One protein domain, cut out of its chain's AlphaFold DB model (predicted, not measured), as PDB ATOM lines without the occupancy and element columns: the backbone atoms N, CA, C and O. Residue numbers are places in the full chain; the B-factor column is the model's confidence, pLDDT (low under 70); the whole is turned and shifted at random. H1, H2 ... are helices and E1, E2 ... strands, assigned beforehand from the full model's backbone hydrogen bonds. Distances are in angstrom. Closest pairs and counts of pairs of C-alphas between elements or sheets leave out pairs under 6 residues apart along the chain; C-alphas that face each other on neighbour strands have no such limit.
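AT A GLANCE: This is residues 3 to 104 of the 117 residues of an uncharacterized protein of Nitrospinae bacterium (UniProt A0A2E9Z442). One strongly twisted sheet forms two wings joined by a long strand, E3, which bends by 78 degrees at residue 32; E1, E2, E6, E7 and E8 are in one wing, E4 and E5 in the other, with H1 packed over E5. The 102 printed residues hold the named elements E1 E2 E3 H1 E4 E5 E6 E7 E8, mostly strand. The sheet is branched, its neighbours antiparallel. The printed part as a whole is only just compact rather than loose, with a radius of gyration of the C-alphas of 15.1 A, and its C-alphas span 43 by 31 by 25 A along their three main axes.

IN THESE COORDINATES: E1, residues 3 to 5, begins at C-alpha 3 (-34.968, 23.956, -20.643). E2 is residues 10 to 15, 16.6 A, and E3 residues 25 to 37, 29.9 A. H1 is residues 41 to 47, E4 53 to 57, E5 62 to 67, 15.9 A, E6 73 to 76 and E7 86 to 89. E8, residues 101 to 103, ends at C-alpha 103 (-48.199, 24.142, -2.821).

HOW THE PARTS SIT: E1 E2 E3 form a meander, each strand the antiparallel neighbour of the one before, with N 4 and O 12 2.9 A apart and N 11 and O 29 2.8 A apart. On the other side of E3 from E2 are E6, with N 26 and O 75 at 2.9 A, and E5, with N 64 and O 35 at 2.8 A. E4 and E5 are a hairpin, with N 54 and O 65 at 2.9 A. E6 E7 E8 form a second meander, with N 76 and O 86 at 2.9 A and N 103 and O 87 at 2.9 A. H1 is on the sheet at a height of 8.1 A, over E5 and slantwise to it at 46 degrees on the local plane. The closest C-alphas of H1 and E4, those of Gly 45 and Val 53, are 6.2 A apart. In H1, 2 of 3 O i to N i+4 pairs are within hydrogen-bond range.

THE WHOLE: The two C-alphas farthest apart, those of Ser 60 and Glu 104, are 44.4 A apart. The printed part has no cut, and the link E7 to E8 is long. Residues 89 to 104 have pLDDT under 70.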
ATOM      1  N   TRP A   3     -35.065  22.776 -21.502       86.06
ATOM      2  CA  TRP A   3     -34.968  23.956 -20.643       86.06
ATOM      3  C   TRP A   3     -35.394  25.233 -21.376       86.06
ATOM      4  O   TRP A   3     -35.228  25.330 -22.589       86.06
ATOM      5  N   ASP A   4     -35.933  26.206 -20.639       87.88
ATOM      6  CA  ASP A   4     -36.397  27.488 -21.187       87.88
ATOM      7  C   ASP A   4     -36.146  28.656 -20.217       87.88
ATOM      8  O   ASP A   4     -36.275  28.508 -18.995       87.88
ATOM      9  N   LEU A   5     -35.783  29.822 -20.761       83.50
ATOM     10  CA  LEU A   5     -35.498  31.031 -19.991       83.50
ATOM     11  C   LEU A   5     -36.722  31.950 -19.965       83.50
ATOM     12  O   LEU A   5     -37.114  32.542 -20.967       83.50
ATOM     13  N   SER A   6     -37.272  32.158 -18.775       81.75
ATOM     14  CA  SER A   6     -38.318  33.157 -18.573       81.75
ATOM     15  C   SER A   6     -37.766  34.593 -18.645       81.75
ATOM     16  O   SER A   6     -36.635  34.840 -18.210       81.75
ATOM     17  N   PRO A   7     -38.590  35.582 -19.041       79.31
ATOM     18  CA  PRO A   7     -38.210  37.000 -19.026       79.31
ATOM     19  C   PRO A   7     -37.726  37.521 -17.663       79.31
ATOM     20  O   PRO A   7     -37.023  38.523 -17.595       79.31
ATOM     21  N   SER A   8     -38.085  36.842 -16.570       77.62
ATOM     22  CA  SER A   8     -37.654  37.164 -15.206       77.62
ATOM     23  C   SER A   8     -36.239  36.688 -14.844       77.62
ATOM     24  O   SER A   8     -35.841  36.835 -13.693       77.62
ATOM     25  N   GLY A   9     -35.485  36.086 -15.773       82.00
ATOM     26  CA  GLY A   9     -34.163  35.514 -15.477       82.00
ATOM     27  C   GLY A   9     -34.232  34.176 -14.732       82.00
ATOM     28  O   GLY A   9     -33.296  33.787 -14.036       82.00
ATOM     29  N   MET A  10     -35.359  33.472 -14.858       87.38
ATOM     30  CA  MET A  10     -35.553  32.145 -14.271       87.38
ATOM     31  C   MET A  10     -35.454  31.080 -15.345       87.38
ATOM     32  O   MET A  10     -35.982  31.267 -16.440       87.38
ATOM     33  N   LEU A  11     -34.853  29.954 -14.992       88.00
ATOM     34  CA  LEU A  11     -34.651  28.811 -15.859       88.00
ATOM     35  C   LEU A  11     -35.616  27.684 -15.484       88.00
ATOM     36  O   LEU A  11     -35.550  27.160 -14.369       88.00
ATOM     37  N   ARG A  12     -36.500  27.310 -16.409       88.94
ATOM     38  CA  ARG A  12     -37.350  26.116 -16.308       88.94
ATOM     39  C   ARG A  12     -36.597  24.929 -16.880       88.94
ATOM     40  O   ARG A  12     -36.003  25.061 -17.943       88.94
ATOM     41  N   ILE A  13     -36.628  23.790 -16.199       86.38
ATOM     42  CA  ILE A  13     -36.001  22.550 -16.665       86.38
ATOM     43  C   ILE A  13     -37.006  21.418 -16.524       86.38
ATOM     44  O   ILE A  13     -37.601  21.267 -15.459       86.38
ATOM     45  N   SER A  14     -37.142  20.623 -17.578       87.75
ATOM     46  CA  SER A  14     -38.072  19.503 -17.677       87.75
ATOM     47  C   SER A  14     -37.315  18.200 -17.925       87.75
ATOM     48  O   SER A  14     -36.441  18.127 -18.806       87.75
ATOM     49  N   TYR A  15     -37.669  17.175 -17.160       82.62
ATOM     50  CA  TYR A  15     -37.082  15.846 -17.188       82.62
ATOM     51  C   TYR A  15     -38.151  14.824 -17.559       82.62
ATOM     52  O   TYR A  15     -39.255  14.860 -17.029       82.62
ATOM     53  N   ASP A  16     -37.768  13.949 -18.477       85.56
ATOM     54  CA  ASP A  16     -38.473  12.726 -18.848       85.56
ATOM     55  C   ASP A  16     -37.795  11.619 -18.036       85.56
ATOM     56  O   ASP A  16     -36.615  11.325 -18.275       85.56
ATOM     57  N   LEU A  17     -38.447  11.171 -16.964       79.44
ATOM     58  CA  LEU A  17     -37.870  10.243 -15.991       79.44
ATOM     59  C   LEU A  17     -38.099   8.785 -16.394       79.44
ATOM     60  O   LEU A  17     -37.302   7.926 -16.005       79.44
ATOM     61  N   ASP A  18     -39.154   8.510 -17.161       85.44
ATOM     62  CA  ASP A  18     -39.524   7.166 -17.608       85.44
ATOM     63  C   ASP A  18     -39.120   6.860 -19.070       85.44
ATOM     64  O   ASP A  18     -39.196   5.709 -19.509       85.44
ATOM     65  N   PHE A  19     -38.578   7.858 -19.774       84.50
ATOM     66  CA  PHE A  19     -38.085   7.822 -21.152       84.50
ATOM     67  C   PHE A  19     -39.174   7.637 -22.218       84.50
ATOM     68  O   PHE A  19     -38.895   7.085 -23.292       84.50
ATOM     69  N   ASN A  20     -40.401   8.088 -21.961       90.31
ATOM     70  CA  ASN A  20     -41.512   7.957 -22.903       90.31
ATOM     71  C   ASN A  20     -41.637   9.119 -23.913       90.31
ATOM     72  O   ASN A  20     -42.473   9.074 -24.823       90.31
ATOM     73  N   GLY A  21     -40.771  10.130 -23.812       85.81
ATOM     74  CA  GLY A  21     -40.732  11.293 -24.695       85.81
ATOM     75  C   GLY A  21     -41.555  12.488 -24.211       85.81
ATOM     76  O   GLY A  21     -41.542  13.530 -24.877       85.81
ATOM     77  N   LYS A  22     -42.237  12.375 -23.071       86.19
ATOM     78  CA  LYS A  22     -42.889  13.475 -22.360       86.19
ATOM     79  C   LYS A  22     -42.145  13.760 -21.060       86.19
ATOM     80  O   LYS A  22     -41.251  13.028 -20.674       86.19
ATOM     81  N   ALA A  23     -42.401  14.916 -20.462       81.81
ATOM     82  CA  ALA A  23     -41.728  15.298 -19.230       81.81
ATOM     83  C   ALA A  23     -42.672  15.118 -18.045       81.81
ATOM     84  O   ALA A  23     -43.760  15.680 -18.071       81.81
ATOM     85  N   ASP A  24     -42.192  14.438 -17.009       78.94
ATOM     86  CA  ASP A  24     -42.962  14.114 -15.796       78.94
ATOM     87  C   ASP A  24     -42.545  15.006 -14.625       78.94
ATOM     88  O   ASP A  24     -43.258  15.156 -13.634       78.94
ATOM     89  N   PHE A  25     -41.344  15.588 -14.711       78.94
ATOM     90  CA  PHE A  25     -40.734  16.343 -13.628       78.94
ATOM     91  C   PHE A  25     -40.188  17.681 -14.103       78.94
ATOM     92  O   PHE A  25     -39.369  17.765 -15.026       78.94
ATOM     93  N   HIS A  26     -40.586  18.745 -13.413       84.44
ATOM     94  CA  HIS A  26     -40.204  20.107 -13.748       84.44
ATOM     95  C   HIS A  26     -39.585  20.827 -12.557       84.44
ATOM     96  O   HIS A  26     -40.028  20.708 -11.418       84.44
ATOM     97  N   THR A  27     -38.560  21.631 -12.836       85.75
ATOM     98  CA  THR A  27     -37.892  22.463 -11.833       85.75
ATOM     99  C   THR A  27     -37.733  23.892 -12.325       85.75
ATOM    100  O   THR A  27     -37.557  24.137 -13.521       85.75
ATOM    101  N   LEU A  28     -37.765  24.846 -11.395       85.88
ATOM    102  CA  LEU A  28     -37.518  26.259 -11.674       85.88
ATOM    103  C   LEU A  28     -36.312  26.746 -10.871       85.88
ATOM    104  O   LEU A  28     -36.301  26.646  -9.645       85.88
ATOM    105  N   ARG A  29     -35.305  27.301 -11.545       89.62
ATOM    106  CA  ARG A  29     -34.056  27.788 -10.936       89.62
ATOM    107  C   ARG A  29     -33.823  29.262 -11.248       89.62
ATOM    108  O   ARG A  29     -34.311  29.772 -12.253       89.62
ATOM    109  N   VAL A  30     -33.052  29.937 -10.401       89.00
ATOM    110  CA  VAL A  30     -32.626  31.325 -10.643       89.00
ATOM    111  C   VAL A  30     -31.329  31.312 -11.442       89.00
ATOM    112  O   VAL A  30     -30.413  30.566 -11.089       89.00
ATOM    113  N   VAL A  31     -31.226  32.141 -12.483       92.69
ATOM    114  CA  VAL A  31     -29.947  32.393 -13.159       92.69
ATOM    115  C   VAL A  31     -29.099  33.325 -12.292       92.69
ATOM    116  O   VAL A  31     -29.517  34.428 -11.952       92.69
ATOM    117  N   VAL A  32     -27.904  32.869 -11.925       91.50
ATOM    118  CA  VAL A  32     -26.927  33.620 -11.120       91.50
ATOM    119  C   VAL A  32     -26.091  34.534 -12.011       91.50
ATOM    120  O   VAL A  32     -25.823  35.680 -11.659       91.50
ATOM    121  N   THR A  33     -25.668  34.025 -13.168       94.94
ATOM    122  CA  THR A  33     -24.929  34.786 -14.176       94.94
ATOM    123  C   THR A  33     -25.138  34.184 -15.560       94.94
ATOM    124  O   THR A  33     -25.445  32.994 -15.695       94.94
ATOM    125  N   SER A  34     -24.961  35.009 -16.586       95.06
ATOM    126  CA  SER A  34     -25.046  34.596 -17.981       95.06
ATOM    127  C   SER A  34     -24.084  35.390 -18.851       95.06
ATOM    128  O   SER A  34     -23.956  36.603 -18.669       95.06
ATOM    129  N   PHE A  35     -23.413  34.727 -19.789       96.38
ATOM    130  CA  PHE A  35     -22.359  35.345 -20.595       96.38
ATOM    131  C   PHE A  35     -22.066  34.551 -21.874       96.38
ATOM    132  O   PHE A  35     -22.346  33.357 -21.958       96.38
ATOM    133  N   TYR A  36     -21.464  35.216 -22.863       96.88
ATOM    134  CA  TYR A  36     -20.883  34.558 -24.035       96.88
ATOM    135  C   TYR A  36     -19.476  34.032 -23.732       96.88
ATOM    136  O   TYR A  36     -18.715  34.698 -23.029       96.88
ATOM    137  N   SER A  37     -19.125  32.870 -24.283       96.75
ATOM    138  CA  SER A  37     -17.761  32.332 -24.262       96.75
ATOM    139  C   SER A  37     -17.511  31.398 -25.452       96.75
ATOM    140  O   SER A  37     -18.435  30.749 -25.952       96.75
ATOM    141  N   ASP A  38     -16.260  31.334 -25.899       96.19
ATOM    142  CA  ASP A  38     -15.738  30.366 -26.870       96.19
ATOM    143  C   ASP A  38     -15.223  29.076 -26.206       96.19
ATOM    144  O   ASP A  38     -14.965  28.082 -26.886       96.19
ATOM    145  N   GLN A  39     -15.112  29.072 -24.876       96.00
ATOM    146  CA  GLN A  39     -14.746  27.895 -24.095       96.00
ATOM    147  C   GLN A  39     -15.830  26.820 -24.177       96.00
ATOM    148  O   GLN A  39     -17.015  27.103 -24.324       96.00
ATOM    149  N   THR A  40     -15.425  25.565 -24.028       93.94
ATOM    150  CA  THR A  40     -16.335  24.419 -24.016       93.94
ATOM    151  C   THR A  40     -17.195  24.384 -22.751       93.94
ATOM    152  O   THR A  40     -16.826  24.900 -21.695       93.94
ATOM    153  N   VAL A  41     -18.329  23.674 -22.807       91.81
ATOM    154  CA  VAL A  41     -19.180  23.456 -21.621       91.81
ATOM    155  C   VAL A  41     -18.431  22.768 -20.470       91.81
ATOM    156  O   VAL A  41     -18.729  23.043 -19.312       91.81
ATOM    157  N   MET A  42     -17.436  21.922 -20.764       93.00
ATOM    158  CA  MET A  42     -16.605  21.287 -19.735       93.00
ATOM    159  C   MET A  42     -15.697  22.300 -19.029       93.00
ATOM    160  O   MET A  42     -15.606  22.284 -17.804       93.00
ATOM    161  N   GLU A  43     -15.062  23.201 -19.782       96.56
ATOM    162  CA  GLU A  43     -14.208  24.258 -19.225       96.56
ATOM    163  C   GLU A  43     -15.021  25.267 -18.413       96.56
ATOM    164  O   GLU A  43     -14.632  25.618 -17.300       96.56
ATOM    165  N   ILE A  44     -16.185  25.682 -18.923       96.69
ATOM    166  CA  ILE A  44     -17.102  26.533 -18.164       96.69
ATOM    167  C   ILE A  44     -17.583  25.812 -16.903       96.69
ATOM    168  O   ILE A  44     -17.528  26.389 -15.820       96.69
ATOM    169  N   GLY A  45     -18.002  24.547 -17.009       94.62
ATOM    170  CA  GLY A  45     -18.470  23.751 -15.873       94.62
ATOM    171  C   GLY A  45     -17.433  23.616 -14.755       94.62
ATOM    172  O   GLY A  45     -17.792  23.666 -13.580       94.62
ATOM    173  N   ALA A  46     -16.144  23.539 -15.096       96.38
ATOM    174  CA  ALA A  46     -15.061  23.493 -14.115       96.38
ATOM    175  C   ALA A  46     -14.952  24.774 -13.262       96.38
ATOM    176  O   ALA A  46     -14.523  24.702 -12.110       96.38
ATOM    177  N   ASN A  47     -15.372  25.931 -13.788       96.31
ATOM    178  CA  ASN A  47     -15.356  27.210 -13.065       96.31
ATOM    179  C   ASN A  47     -16.538  27.379 -12.099       96.31
ATOM    180  O   ASN A  47     -16.498  28.244 -11.224       96.31
ATOM    181  N   PHE A  48     -17.583  26.561 -12.242       94.56
ATOM    182  CA  PHE A  48     -18.797  26.628 -11.431       94.56
ATOM    183  C   PHE A  48     -19.073  25.285 -10.744       94.56
ATOM    184  O   PHE A  48     -20.109  24.660 -10.990       94.56
ATOM    185  N   PRO A  49     -18.161  24.816  -9.870       90.44
ATOM    186  CA  PRO A  49     -18.340  23.543  -9.197       90.44
ATOM    187  C   PRO A  49     -19.628  23.577  -8.370       90.44
ATOM    188  O   PRO A  49     -19.850  24.493  -7.575       90.44
ATOM    189  N   ASN A  50     -20.461  22.552  -8.550       90.44
ATOM    190  CA  ASN A  50     -21.768  22.372  -7.903       90.44
ATOM    191  C   ASN A  50     -22.903  23.276  -8.407       90.44
ATOM    192  O   ASN A  50     -24.002  23.200  -7.858       90.44
ATOM    193  N   LEU A  51     -22.690  24.095  -9.442       93.00
ATOM    194  CA  LEU A  51     -23.780  24.830 -10.084       93.00
ATOM    195  C   LEU A  51     -24.109  24.211 -11.445       93.00
ATOM    196  O   LEU A  51     -23.202  23.919 -12.226       93.00
ATOM    197  N   PRO A  52     -25.397  24.015 -11.764       92.06
ATOM    198  CA  PRO A  52     -25.783  23.566 -13.087       92.06
ATOM    199  C   PRO A  52     -25.506  24.660 -14.129       92.06
ATOM    200  O   PRO A  52     -25.851  25.833 -13.943       92.06
ATOM    201  N   VAL A  53     -24.895  24.243 -15.236       94.56
ATOM    202  CA  VAL A  53     -24.546  25.091 -16.378       94.56
ATOM    203  C   VAL A  53     -25.341  24.636 -17.595       94.56
ATOM    204  O   VAL A  53     -25.303  23.465 -17.972       94.56
ATOM    205  N   PHE A  54     -26.028  25.580 -18.227       93.19
ATOM    206  CA  PHE A  54     -26.779  25.388 -19.465       93.19
ATOM    207  C   PHE A  54     -26.185  26.269 -20.549       93.19
ATOM    208  O   PHE A  54     -25.561  27.287 -20.245       93.19
ATOM    209  N   TYR A  55     -26.369  25.892 -21.811       94.06
ATOM    210  CA  TYR A  55     -25.840  26.681 -22.911       94.06
ATOM    211  C   TYR A  55     -26.696  26.588 -24.167       94.06
ATOM    212  O   TYR A  55     -27.239  25.531 -24.492       94.06
ATOM    213  N   THR A  56     -26.770  27.706 -24.885       92.88
ATOM    214  CA  THR A  56     -27.265  27.758 -26.260       92.88
ATOM    215  C   THR A  56     -26.060  27.885 -27.189       92.88
ATOM    216  O   THR A  56     -25.337  28.885 -27.093       92.88
ATOM    217  N   PRO A  57     -25.814  26.904 -28.071       92.00
ATOM    218  CA  PRO A  57     -24.752  27.021 -29.057       92.00
ATOM    219  C   PRO A  57     -25.149  28.031 -30.142       92.00
ATOM    220  O   PRO A  57     -26.223  27.917 -30.734       92.00
ATOM    221  N   TYR A  58     -24.274  28.997 -30.425       91.56
ATOM    222  CA  TYR A  58     -24.331  29.829 -31.632       91.56
ATOM    223  C   TYR A  58     -23.123  29.523 -32.526       91.56
ATOM    224  O   TYR A  58     -22.206  28.811 -32.123       91.56
ATOM    225  N   GLU A  59     -23.119  30.056 -33.750       88.62
ATOM    226  CA  GLU A  59     -22.133  29.699 -34.782       88.62
ATOM    227  C   GLU A  59     -20.670  29.912 -34.363       88.62
ATOM    228  O   GLU A  59     -19.807  29.128 -34.747       88.62
ATOM    229  N   SER A  60     -20.380  30.958 -33.585       86.88
ATOM    230  CA  SER A  60     -19.011  31.351 -33.218       86.88
ATOM    231  C   SER A  60     -18.695  31.252 -31.727       86.88
ATOM    232  O   SER A  60     -17.526  31.215 -31.355       86.88
ATOM    233  N   GLN A  61     -19.712  31.223 -30.869       93.50
ATOM    234  CA  GLN A  61     -19.579  31.177 -29.414       93.50
ATOM    235  C   GLN A  61     -20.858  30.608 -28.799       93.50
ATOM    236  O   GLN A  61     -21.927  30.674 -29.403       93.50
ATOM    237  N   SER A  62     -20.778  30.082 -27.583       96.12
ATOM    238  CA  SER A  62     -21.966  29.667 -26.832       96.12
ATOM    239  C   SER A  62     -22.372  30.749 -25.838       96.12
ATOM    240  O   SER A  62     -21.525  31.476 -25.314       96.12
ATOM    241  N   PHE A  63     -23.672  30.868 -25.574       95.44
ATOM    242  CA  PHE A  63     -24.164  31.662 -24.450       95.44
ATOM    243  C   PHE A  63     -24.490  30.735 -23.288       95.44
ATOM    244  O   PHE A  63     -25.257  29.787 -23.454       95.44
ATOM    245  N   TYR A  64     -23.900  31.011 -22.134       96.00
ATOM    246  CA  TYR A  64     -23.990  30.189 -20.937       96.00
ATOM    247  C   TYR A  64     -24.944  30.798 -19.919       96.00
ATOM    248  O   TYR A  64     -24.968  32.012 -19.725       96.00
ATOM    249  N   TYR A  65     -25.671  29.929 -19.222       95.50
ATOM    250  CA  TYR A  65     -26.492  30.252 -18.064       95.50
ATOM    251  C   TYR A  65     -26.021  29.407 -16.887       95.50
ATOM    252  O   TYR A  65     -26.076  28.177 -16.936       95.50
ATOM    253  N   VAL A  66     -25.577  30.063 -15.820       95.12
ATOM    254  CA  VAL A  66     -25.241  29.403 -14.556       95.12
ATOM    255  C   VAL A  66     -26.412  29.606 -13.613       95.12
ATOM    256  O   VAL A  66     -26.774  30.747 -13.319       95.12
ATOM    257  N   ALA A  67     -27.017  28.519 -13.149       93.00
ATOM    258  CA  ALA A  67     -28.191  28.575 -12.285       93.00
ATOM    259  C   ALA A  67     -27.879  28.107 -10.858       93.00
ATOM    260  O   ALA A  67     -26.846  27.494 -10.596       93.00
ATOM    261  N   THR A  68     -28.770  28.406  -9.914       90.31
ATOM    262  CA  THR A  68     -28.644  27.933  -8.529       90.31
ATOM    263  C   THR A  68     -28.628  26.405  -8.456       90.31
ATOM    264  O   THR A  68     -29.351  25.728  -9.194       90.31
ATOM    265  N   ALA A  69     -27.829  25.854  -7.533       85.94
ATOM    266  CA  ALA A  69     -27.752  24.414  -7.270       85.94
ATOM    267  C   ALA A  69     -29.089  23.831  -6.802       85.94
ATOM    268  O   ALA A  69     -29.416  22.694  -7.145       85.94
ATOM    269  N   GLN A  70     -29.887  24.626  -6.091       82.00
ATOM    270  CA  GLN A  70     -31.212  24.236  -5.628       82.00
ATOM    271  C   GLN A  70     -32.310  24.982  -6.411       82.00
ATOM    272  O   GLN A  70     -32.230  26.208  -6.580       82.00
ATOM    273  N   PRO A  71     -33.297  24.252  -6.956       78.19
ATOM    274  CA  PRO A  71     -34.560  24.784  -7.456       78.19
ATOM    275  C   PRO A  71     -35.337  25.555  -6.396       78.19
ATOM    276  O   PRO A  71     -35.249  25.278  -5.209       78.19
ATOM    277  N   LEU A  72     -36.137  26.513  -6.851       76.25
ATOM    278  CA  LEU A  72     -37.126  27.194  -6.018       76.25
ATOM    279  C   LEU A  72     -38.450  26.434  -5.954       76.25
ATOM    280  O   LEU A  72     -39.187  26.562  -4.980       76.25
ATOM    281  N   PHE A  73     -38.760  25.698  -7.018       74.62
ATOM    282  CA  PHE A  73     -39.984  24.925  -7.153       74.62
ATOM    283  C   PHE A  73     -39.710  23.623  -7.881       74.62
ATOM    284  O   PHE A  73     -38.851  23.564  -8.773       74.62
ATOM    285  N   TYR A  74     -40.516  22.637  -7.518       77.25
ATOM    286  CA  TYR A  74     -40.609  21.332  -8.139       77.25
ATOM    287  C   TYR A  74     -42.064  21.057  -8.467       77.25
ATOM    288  O   TYR A  74     -42.941  21.376  -7.660       77.25
ATOM    289  N   SER A  75     -42.323  20.457  -9.619       81.25
ATOM    290  CA  SER A  75     -43.645  19.936  -9.920       81.25
ATOM    291  C   SER A  75     -43.586  18.608 -10.653       81.25
ATOM    292  O   SER A  75     -42.629  18.337 -11.382       81.25
ATOM    293  N   PHE A  76     -44.622  17.805 -10.433       78.25
ATOM    294  CA  PHE A  76     -44.866  16.545 -11.116       78.25
ATOM    295  C   PHE A  76     -46.162  16.647 -11.909       78.25
ATOM    296  O   PHE A  76     -47.138  17.196 -11.399       78.25
ATOM    297  N   ASP A  77     -46.137  16.136 -13.129       78.31
ATOM    298  CA  ASP A  77     -47.299  15.889 -13.984       78.31
ATOM    299  C   ASP A  77     -47.410  14.362 -14.083       78.31
ATOM    300  O   ASP A  77     -46.630  13.724 -14.785       78.31
ATOM    301  N   VAL A  78     -48.223  13.768 -13.207       76.81
ATOM    302  CA  VAL A  78     -48.220  12.320 -12.940       76.81
ATOM    303  C   VAL A  78     -48.970  11.567 -14.032       76.81
ATOM    304  O   VAL A  78     -48.612  10.428 -14.335       76.81
ATOM    305  N   ASP A  79     -50.018  12.171 -14.591       79.88
ATOM    306  CA  ASP A  79     -50.790  11.592 -15.691       79.88
ATOM    307  C   ASP A  79     -50.445  12.173 -17.072       79.88
ATOM    308  O   ASP A  79     -50.985  11.714 -18.086       79.88
ATOM    309  N   GLU A  80     -49.484  13.101 -17.116       75.69
ATOM    310  CA  GLU A  80     -48.931  13.728 -18.317       75.69
ATOM    311  C   GLU A  80     -49.983  14.453 -19.163       75.69
ATOM    312  O   GLU A  80     -49.920  14.443 -20.408       75.69
ATOM    313  N   ASP A  81     -50.977  15.050 -18.506       80.12
ATOM    314  CA  ASP A  81     -52.053  15.787 -19.162       80.12
ATOM    315  C   ASP A  81     -51.670  17.245 -19.497       80.12
ATOM    316  O   ASP A  81     -52.402  17.947 -20.208       80.12
ATOM    317  N   GLY A  82     -50.480  17.682 -19.070       74.44
ATOM    318  CA  GLY A  82     -49.972  19.041 -19.237       74.44
ATOM    319  C   GLY A  82     -50.323  19.977 -18.078       74.44
ATOM    320  O   GLY A  82     -49.989  21.169 -18.135       74.44
ATOM    321  N   THR A  83     -50.968  19.464 -17.033       78.56
ATOM    322  CA  THR A  83     -51.293  20.154 -15.787       78.56
ATOM    323  C   THR A  83     -50.415  19.611 -14.670       78.56
ATOM    324  O   THR A  83     -50.193  18.422 -14.525       78.56
ATOM    325  N   TRP A  84     -49.874  20.495 -13.836       80.12
ATOM    326  CA  TRP A  84     -49.039  20.048 -12.723       80.12
ATOM    327  C   TRP A  84     -49.908  19.478 -11.610       80.12
ATOM    328  O   TRP A  84     -50.689  20.221 -11.019       80.12
ATOM    329  N   ASP A  85     -49.722  18.202 -11.293       72.81
ATOM    330  CA  ASP A  85     -50.481  17.484 -10.274       72.81
ATOM    331  C   ASP A  85     -49.978  17.701  -8.867       72.81
ATOM    332  O   ASP A  85     -50.763  17.862  -7.930       72.81
ATOM    333  N   ILE A  86     -48.661  17.745  -8.718       75.19
ATOM    334  CA  ILE A  86     -48.017  17.946  -7.431       75.19
ATOM    335  C   ILE A  86     -47.063  19.114  -7.578       75.19
ATOM    336  O   ILE A  86     -46.256  19.148  -8.503       75.19
ATOM    337  N   MET A  87     -47.142  20.075  -6.662       73.88
ATOM    338  CA  MET A  87     -46.204  21.186  -6.593       73.88
ATOM    339  C   MET A  87     -45.609  21.275  -5.197       73.88
ATOM    340  O   MET A  87     -46.320  21.287  -4.193       73.88
ATOM    341  N   TYR A  88     -44.293  21.415  -5.142       70.81
ATOM    342  CA  TYR A  88     -43.559  21.650  -3.912       70.81
ATOM    343  C   TYR A  88     -42.755  22.933  -4.022       70.81
ATOM    344  O   TYR A  88     -42.112  23.217  -5.040       70.81
ATOM    345  N   LYS A  89     -42.767  23.700  -2.933       67.31
ATOM    346  CA  LYS A  89     -41.831  24.796  -2.734       67.31
ATOM    347  C   LYS A  89     -40.758  24.342  -1.759       67.31
ATOM    348  O   LYS A  89     -41.041  24.087  -0.589       67.31
ATOM    349  N   ASP A  90     -39.524  24.319  -2.236       62.53
ATOM    350  CA  ASP A  90     -38.358  24.104  -1.388       62.53
ATOM    351  C   ASP A  90     -37.998  25.435  -0.710       62.53
ATOM    352  O   ASP A  90     -37.340  26.317  -1.270       62.53
ATOM    353  N   ILE A  91     -38.567  25.636   0.483       59.34
ATOM    354  CA  ILE A  91     -38.388  26.862   1.273       59.34
ATOM    355  C   ILE A  91     -36.960  26.933   1.834       59.34
ATOM    356  O   ILE A  91     -36.392  28.026   1.929       59.34
ATOM    357  N   SER A  92     -36.389  25.786   2.187       59.38
ATOM    358  CA  SER A  92     -35.047  25.601   2.748       59.38
ATOM    359  C   SER A  92     -33.940  25.680   1.699       59.38
ATOM    360  O   SER A  92     -32.804  26.002   2.051       59.38
ATOM    361  N   LYS A  93     -34.276  25.488   0.418       61.72
ATOM    362  CA  LYS A  93     -33.352  25.421  -0.720       61.72
ATOM    363  C   LYS A  93     -32.280  24.362  -0.492       61.72
ATOM    364  O   LYS A  93     -31.094  24.633  -0.698       61.72
ATOM    365  N   ASP A  94     -32.674  23.190  -0.017       57.53
ATOM    366  CA  ASP A  94     -31.777  22.081   0.314       57.53
ATOM    367  C   ASP A  94     -32.049  20.804  -0.492       57.53
ATOM    368  O   ASP A  94     -31.426  19.774  -0.230       57.53
ATOM    369  N   SER A  95     -32.787  20.931  -1.602       55.12
ATOM    370  CA  SER A  95     -33.177  19.847  -2.518       55.12
ATOM    371  C   SER A  95     -34.273  18.946  -1.954       55.12
ATOM    372  O   SER A  95     -34.556  19.011  -0.773       55.12
ATOM    373  N   VAL A  96     -34.832  18.065  -2.801       56.00
ATOM    374  CA  VAL A  96     -35.902  17.121  -2.426       56.00
ATOM    375  C   VAL A  96     -35.430  16.172  -1.315       56.00
ATOM    376  O   VAL A  96     -34.777  15.162  -1.595       56.00
ATOM    377  N   ASN A  97     -35.719  16.509  -0.061       57.12
ATOM    378  CA  ASN A  97     -35.329  15.750   1.124       57.12
ATOM    379  C   ASN A  97     -36.470  15.541   2.136       57.12
ATOM    380  O   ASN A  97     -36.241  14.933   3.185       57.12
ATOM    381  N   GLY A  98     -37.692  15.965   1.796       54.25
ATOM    382  CA  GLY A  98     -38.903  15.693   2.569       54.25
ATOM    383  C   GLY A  98     -39.293  16.800   3.547       54.25
ATOM    384  O   GLY A  98     -40.183  16.592   4.371       54.25
ATOM    385  N   ASN A  99     -38.646  17.966   3.486       60.66
ATOM    386  CA  ASN A  99     -39.054  19.160   4.233       60.66
ATOM    387  C   ASN A  99     -39.850  20.162   3.371       60.66
ATOM    388  O   ASN A  99     -40.177  21.258   3.843       60.66
ATOM    389  N   GLU A 100     -40.147  19.811   2.116       65.00
ATOM    390  CA  GLU A 100     -40.777  20.722   1.176       65.00
ATOM    391  C   GLU A 100     -42.232  20.976   1.557       65.00
ATOM    392  O   GLU A 100     -42.985  20.079   1.943       65.00
ATOM    393  N   VAL A 101     -42.663  22.227   1.403       62.94
ATOM    394  CA  VAL A 101     -44.047  22.591   1.690       62.94
ATOM    395  C   VAL A 101     -44.872  22.397   0.427       62.94
ATOM    396  O   VAL A 101     -44.557  22.965  -0.626       62.94
ATOM    397  N   PHE A 102     -45.934  21.602   0.556       63.09
ATOM    398  CA  PHE A 102     -46.932  21.421  -0.488       63.09
ATOM    399  C   PHE A 102     -47.505  22.776  -0.908       63.09
ATOM    400  O   PHE A 102     -47.867  23.613  -0.077       63.09
ATOM    401  N   TYR A 103     -47.572  22.986  -2.214       62.84
ATOM    402  CA  TYR A 103     -48.199  24.142  -2.821       62.84
ATOM    403  C   TYR A 103     -49.425  23.658  -3.590       62.84
ATOM    404  O   TYR A 103     -49.348  22.635  -4.267       62.84
ATOM    405  N   GLU A 104     -50.549  24.371  -3.479       65.94
ATOM    406  CA  GLU A 104     -51.770  23.994  -4.196       65.94
ATOM    407  C   GLU A 104     -51.475  23.848  -5.691       65.94
ATOM    408  O   GLU A 104     -51.014  24.785  -6.351       65.94
TER     409      GLU A 104